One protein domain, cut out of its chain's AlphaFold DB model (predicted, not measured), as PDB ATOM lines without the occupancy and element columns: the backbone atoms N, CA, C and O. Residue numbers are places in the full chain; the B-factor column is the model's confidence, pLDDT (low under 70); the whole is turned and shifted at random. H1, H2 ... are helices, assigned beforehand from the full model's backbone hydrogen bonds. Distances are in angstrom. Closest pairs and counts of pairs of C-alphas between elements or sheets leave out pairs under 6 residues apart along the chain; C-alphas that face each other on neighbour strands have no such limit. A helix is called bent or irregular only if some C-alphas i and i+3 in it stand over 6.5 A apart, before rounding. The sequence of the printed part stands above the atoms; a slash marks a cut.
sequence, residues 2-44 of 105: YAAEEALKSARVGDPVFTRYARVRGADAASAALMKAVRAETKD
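Overview. This is residues 2 to 44 of the 105 residues of the protein "Tyr recombinase domain-containing protein" of Litorivita pollutaquae (UniProt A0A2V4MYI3). What shape do these atoms make? Two helices, the longer H2 and the shorter H1, form the arms of a loose, open horseshoe, and the winding link of residues 11 to 25 joins them at one end. Residues 32 to 44, of which 32 to 41 belong to H2, stick out free of the rest. What is it built of? The printed part has 43 residues with two named helices, H1 then H2 along the chain, and no named strand: its class is all helix. How spread out is it? It is loose, with a radius of gyration of the C-alphas of 12.4 A, and only just flat, spanning 38 by 26 by 10 A.

Along the chain. Where is the longest helix? H2 is residues 26 to 41, 23.3 A from C-alpha 26 at (-28.411, -16.254, -16.455) to C-alpha 41 at (-49.449, -22.608, -8.622). Where is the other helix? H1 is residues 3 to 10, 10.7 A from first to last C-alpha, and begins with C-alpha 3 at (-34.423, -22.609, -1.466).

Arrangement. Does H2 meet H1? H2 and H1 are apart, with no C-alpha of the one within 8 A of the other. What do the backbone N and O atoms show? In H1 and H2 every O i to N i+4 pair is within hydrogen-bond range. Is either helix bent? Neither H1 nor H2 is bent.

Size, cuts and confidence. How large is it? The two C-alphas farthest apart, those of Val 13 and Asp 44, are 38.4 A apart. Is there a cut or a long link? The printed part has no cut, and the link from H1 to H2, 15 residues, is long. Where is confidence low? The mean pLDDT of the printed part is 86.7, and residues 2 to 4 of this predicted model are under 70.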
ATOM      1  N   TYR A   2     -37.812 -22.805   1.356       63.53
ATOM      2  CA  TYR A   2     -36.479 -23.337   1.718       63.53
ATOM      3  C   TYR A   2     -35.298 -22.892   0.815       63.53
ATOM      4  O   TYR A   2     -34.199 -22.640   1.295       63.53
ATOM      5  N   ALA A   3     -35.521 -22.719  -0.494       65.69
ATOM      6  CA  ALA A   3     -34.423 -22.609  -1.466       65.69
ATOM      7  C   ALA A   3     -33.561 -21.333  -1.360       65.69
ATOM      8  O   ALA A   3     -32.370 -21.377  -1.656       65.69
ATOM      9  N   ALA A   4     -34.142 -20.191  -0.976       69.25
ATOM     10  CA  ALA A   4     -33.392 -18.935  -0.867       69.25
ATOM     11  C   ALA A   4     -32.519 -18.894   0.398       69.25
ATOM     12  O   ALA A   4     -31.370 -18.463   0.342       69.25
ATOM     13  N   GLU A   5     -33.045 -19.392   1.519       76.44
ATOM     14  CA  GLU A   5     -32.310 -19.483   2.782       76.44
ATOM     15  C   GLU A   5     -31.172 -20.503   2.708       76.44
ATOM     16  O   GLU A   5     -30.065 -20.225   3.163       76.44
ATOM     17  N   GLU A   6     -31.417 -21.673   2.110       78.56
ATOM     18  CA  GLU A   6     -30.370 -22.676   1.887       78.56
ATOM     19  C   GLU A   6     -29.254 -22.146   0.993       78.56
ATOM     20  O   GLU A   6     -28.074 -22.296   1.318       78.56
ATOM     21  N   ALA A   7     -29.616 -21.473  -0.104       75.38
ATOM     22  CA  ALA A   7     -28.635 -20.884  -0.999       75.38
ATOM     23  C   ALA A   7     -27.759 -19.864  -0.258       75.38
ATOM     24  O   ALA A   7     -26.538 -19.900  -0.396       75.38
ATOM     25  N   LEU A   8     -28.352 -19.028   0.603       77.56
ATOM     26  CA  LEU A   8     -27.609 -18.053   1.401       77.56
ATOM     27  C   LEU A   8     -26.668 -18.712   2.423       77.56
ATOM     28  O   LEU A   8     -25.534 -18.268   2.565       77.56
ATOM     29  N   LYS A   9     -27.102 -19.787   3.097       80.94
ATOM     30  CA  LYS A   9     -26.259 -20.545   4.047       80.94
ATOM     31  C   LYS A   9     -25.050 -21.193   3.371       80.94
ATOM     32  O   LYS A   9     -24.006 -21.344   3.997       80.94
ATOM     33  N   SER A  10     -25.202 -21.594   2.110       77.19
ATOM     34  CA  SER A  10     -24.142 -22.242   1.329       77.19
ATOM     35  C   SER A  10     -23.211 -21.264   0.601       77.19
ATOM     36  O   SER A  10     -22.117 -21.653   0.190       77.19
ATOM     37  N   ALA A  11     -23.628 -20.007   0.433       80.38
ATOM     38  CA  ALA A  11     -22.877 -19.007  -0.310       80.38
ATOM     39  C   ALA A  11     -21.749 -18.409   0.540       80.38
ATOM     40  O   ALA A  11     -21.940 -18.042   1.701       80.38
ATOM     41  N   ARG A  12     -20.563 -18.261  -0.056       81.81
ATOM     42  CA  ARG A  12     -19.472 -17.483   0.539       81.81
ATOM     43  C   ARG A  12     -19.615 -16.018   0.149       81.81
ATOM     44  O   ARG A  12     -20.184 -15.684  -0.888       81.81
ATOM     45  N   VAL A  13     -19.070 -15.132   0.977       80.81
ATOM     46  CA  VAL A  13     -19.020 -13.700   0.663       80.81
ATOM     47  C   VAL A  13     -18.247 -13.504  -0.642       80.81
ATOM     48  O   VAL A  13     -17.101 -13.929  -0.749       80.81
ATOM     49  N   GLY A  14     -18.884 -12.861  -1.622       80.44
ATOM     50  CA  GLY A  14     -18.322 -12.626  -2.955       80.44
ATOM     51  C   GLY A  14     -18.754 -13.642  -4.016       80.44
ATOM     52  O   GLY A  14     -18.686 -13.321  -5.201       80.44
ATOM     53  N   ASP A  15     -19.276 -14.806  -3.617       86.00
ATOM     54  CA  ASP A  15     -19.756 -15.816  -4.557       86.00
ATOM     55  C   ASP A  15     -21.230 -15.584  -4.937       86.00
ATOM     56  O   ASP A  15     -22.043 -15.138  -4.118       86.00
ATOM     57  N   PRO A  16     -21.631 -15.921  -6.175       85.38
ATOM     58  CA  PRO A  16     -23.033 -15.901  -6.560       85.38
ATOM     59  C   PRO A  16     -23.849 -16.901  -5.734       85.38
ATOM     60  O   PRO A  16     -23.591 -18.102  -5.771       85.38
ATOM     61  N   VAL A  17     -24.910 -16.420  -5.082       87.50
ATOM     62  CA  VAL A  17     -25.836 -17.258  -4.293       87.50
ATOM     63  C   VAL A  17     -26.466 -18.366  -5.146       87.50
ATOM     64  O   VAL A  17     -26.625 -19.498  -4.701       87.50
ATOM     65  N   PHE A  18     -26.775 -18.065  -6.410       88.31
ATOM     66  CA  PHE A  18     -27.265 -19.045  -7.375       88.31
ATOM     67  C   PHE A  18     -26.261 -19.235  -8.514       88.31
ATOM     68  O   PHE A  18     -26.447 -18.725  -9.623       88.31
ATOM     69  N   THR A  19     -25.204 -20.002  -8.248       89.06
ATOM     70  CA  THR A  19     -24.106 -20.290  -9.194       89.06
ATOM     71  C   THR A  19     -24.591 -20.773 -10.564       89.06
ATOM     72  O   THR A  19     -24.067 -20.349 -11.592       89.06
ATOM     73  N   ARG A  20     -25.667 -21.571 -10.614       89.94
ATOM     74  CA  ARG A  20     -26.298 -22.047 -11.863       89.94
ATOM     75  C   ARG A  20     -26.693 -20.918 -12.827       89.94
ATOM     76  O   ARG A  20     -26.720 -21.125 -14.041       89.94
ATOM     77  N   TYR A  21     -27.029 -19.746 -12.295       91.94
ATOM     78  CA  TYR A  21     -27.453 -18.578 -13.066       91.94
ATOM     79  C   TYR A  21     -26.361 -17.502 -13.162       91.94
ATOM     80  O   TYR A  21     -26.597 -16.457 -13.758       91.94
ATOM     81  N   ALA A  22     -25.156 -17.741 -12.641       91.38
ATOM     82  CA  ALA A  22     -24.036 -16.804 -12.699       91.38
ATOM     83  C   ALA A  22     -23.306 -16.863 -14.054       91.38
ATOM     84  O   ALA A  22     -22.121 -17.168 -14.144       91.38
ATOM     85  N   ARG A  23     -24.044 -16.627 -15.142       91.94
ATOM     86  CA  ARG A  23     -23.534 -16.668 -16.518       91.94
ATOM     87  C   ARG A  23     -24.223 -15.630 -17.393       91.94
ATOM     88  O   ARG A  23     -25.260 -15.083 -17.018       91.94
ATOM     89  N   VAL A  24     -23.688 -15.403 -18.593       93.38
ATOM     90  CA  VAL A  24     -24.333 -14.571 -19.621       93.38
ATOM     91  C   VAL A  24     -25.769 -15.063 -19.845       93.38
ATOM     92  O   VAL A  24     -26.001 -16.260 -20.018       93.38
ATOM     93  N   ARG A  25     -26.742 -14.140 -19.779       91.25
ATOM     94  CA  ARG A  25     -28.195 -14.418 -19.818       91.25
ATOM     95  C   ARG A  25     -28.727 -15.324 -18.698       91.25
ATOM     96  O   ARG A  25     -29.825 -15.872 -18.786       91.25
ATOM     97  N   GLY A  26     -27.982 -15.475 -17.610       92.00
ATOM     98  CA  GLY A  26     -28.411 -16.254 -16.455       92.00
ATOM     99  C   GLY A  26     -29.631 -15.665 -15.741       92.00
ATOM    100  O   GLY A  26     -30.459 -16.427 -15.248       92.00
ATOM    101  N   ALA A  27     -29.812 -14.341 -15.786       88.38
ATOM    102  CA  ALA A  27     -31.016 -13.671 -15.291       88.38
ATOM    103  C   ALA A  27     -32.292 -14.106 -16.044       88.38
ATOM    104  O   ALA A  27     -33.319 -14.361 -15.407       88.38
ATOM    105  N   ASP A  28     -32.222 -14.273 -17.372       90.44
ATOM    106  CA  ASP A  28     -33.330 -14.806 -18.182       90.44
ATOM    107  C   ASP A  28     -33.671 -16.234 -17.734       90.44
ATOM    108  O   ASP A  28     -34.835 -16.577 -17.521       90.44
ATOM    109  N   ALA A  29     -32.642 -17.068 -17.540       92.50
ATOM    110  CA  ALA A  29     -32.804 -18.457 -17.117       92.50
ATOM    111  C   ALA A  29     -33.372 -18.581 -15.692       92.50
ATOM    112  O   ALA A  29     -34.213 -19.447 -15.443       92.50
ATOM    113  N   ALA A  30     -32.954 -17.711 -14.768       91.38
ATOM    114  CA  ALA A  30     -33.510 -17.631 -13.420       91.38
ATOM    115  C   ALA A  30     -34.988 -17.219 -13.457       91.38
ATOM    116  O   ALA A  30     -35.834 -17.866 -12.840       91.38
ATOM    117  N   SER A  31     -35.313 -16.197 -14.255       89.88
ATOM    118  CA  SER A  31     -36.687 -15.722 -14.442       89.88
ATOM    119  C   SER A  31     -37.587 -16.806 -15.032       89.88
ATOM    120  O   SER A  31     -38.706 -17.004 -14.561       89.88
ATOM    121  N   ALA A  32     -37.097 -17.562 -16.018       92.00
ATOM    122  CA  ALA A  32     -37.825 -18.681 -16.609       92.00
ATOM    123  C   ALA A  32     -38.064 -19.820 -15.602       92.00
ATOM    124  O   ALA A  32     -39.167 -20.367 -15.534       92.00
ATOM    125  N   ALA A  33     -37.058 -20.159 -14.789       93.12
ATOM    126  CA  ALA A  33     -37.196 -21.166 -13.739       93.12
ATOM    127  C   ALA A  33     -38.231 -20.747 -12.683       93.12
ATOM    128  O   ALA A  33     -39.095 -21.545 -12.321       93.12
ATOM    129  N   LEU A  34     -38.205 -19.482 -12.258       90.81
ATOM    130  CA  LEU A  34     -39.194 -18.943 -11.329       90.81
ATOM    131  C   LEU A  34     -40.598 -18.904 -11.952       90.81
ATOM    132  O   LEU A  34     -41.569 -19.291 -11.306       90.81
ATOM    133  N   MET A  35     -40.721 -18.527 -13.228       93.81
ATOM    134  CA  MET A  35     -41.999 -18.577 -13.948       93.81
ATOM    135  C   MET A  35     -42.582 -19.988 -14.006       93.81
ATOM    136  O   MET A  35     -43.799 -20.138 -13.915       93.81
ATOM    137  N   LYS A  36     -41.746 -21.025 -14.133       93.69
ATOM    138  CA  LYS A  36     -42.212 -22.418 -14.085       93.69
ATOM    139  C   LYS A  36     -42.857 -22.742 -12.736       93.69
ATOM    140  O   LYS A  36     -43.908 -23.373 -12.726       93.69
ATOM    141  N   ALA A  37     -42.272 -22.277 -11.631       92.06
ATOM    142  CA  ALA A  37     -42.864 -22.430 -10.303       92.06
ATOM    143  C   ALA A  37     -44.198 -21.671 -10.191       92.06
ATOM    144  O   ALA A  37     -45.193 -22.251  -9.779       92.06
ATOM    145  N   VAL A  38     -44.270 -20.424 -10.673       91.56
ATOM    146  CA  VAL A  38     -45.536 -19.662 -10.709       91.56
ATOM    147  C   VAL A  38     -46.620 -20.409 -11.491       91.56
ATOM    148  O   VAL A  38     -47.768 -20.461 -11.067       91.56
ATOM    149  N   ARG A  39     -46.273 -21.026 -12.625       94.06
ATOM    150  CA  ARG A  39     -47.224 -21.783 -13.457       94.06
ATOM    151  C   ARG A  39     -47.669 -23.107 -12.839       94.06
ATOM    152  O   ARG A  39     -48.697 -23.626 -13.264       94.06
ATOM    153  N   ALA A  40     -46.930 -23.636 -11.866       94.25
ATOM    154  CA  ALA A  40     -47.390 -24.770 -11.072       94.25
ATOM    155  C   ALA A  40     -48.522 -24.357 -10.114       94.25
ATOM    156  O   ALA A  40     -49.471 -25.112  -9.941       94.25
ATOM    157  N   GLU A  41     -48.463 -23.134  -9.579       93.56
ATOM    158  CA  GLU A  41     -49.449 -22.608  -8.622       93.56
ATOM    159  C   GLU A  41     -50.684 -21.983  -9.291       93.56
ATOM    160  O   GLU A  41     -51.757 -21.911  -8.696       93.56
ATOM    161  N   THR A  42     -50.567 -21.496 -10.532       92.94
ATOM    162  CA  THR A  42     -51.692 -20.854 -11.226       92.94
ATOM    163  C   THR A  42     -51.688 -21.050 -12.738       92.94
ATOM    164  O   THR A  42     -50.665 -20.939 -13.422       92.94
ATOM    165  N   LYS A  43     -52.893 -21.259 -13.285       92.81
ATOM    166  CA  LYS A  43     -53.163 -21.295 -14.730       92.81
ATOM    167  C   LYS A  43     -53.449 -19.907 -15.318       92.81
ATOM    168  O   LYS A  43     -53.495 -19.778 -16.543       92.81
ATOM    169  N   ASP A  44     -53.623 -18.876 -14.486       93.12
ATOM    170  CA  ASP A  44     -53.874 -17.516 -14.969       93.12
ATOM    171  C   ASP A  44     -52.608 -16.923 -15.597       93.12
ATOM    172  O   ASP A  44     -51.607 -16.631 -14.933       93.12
TER     173      ASP A  44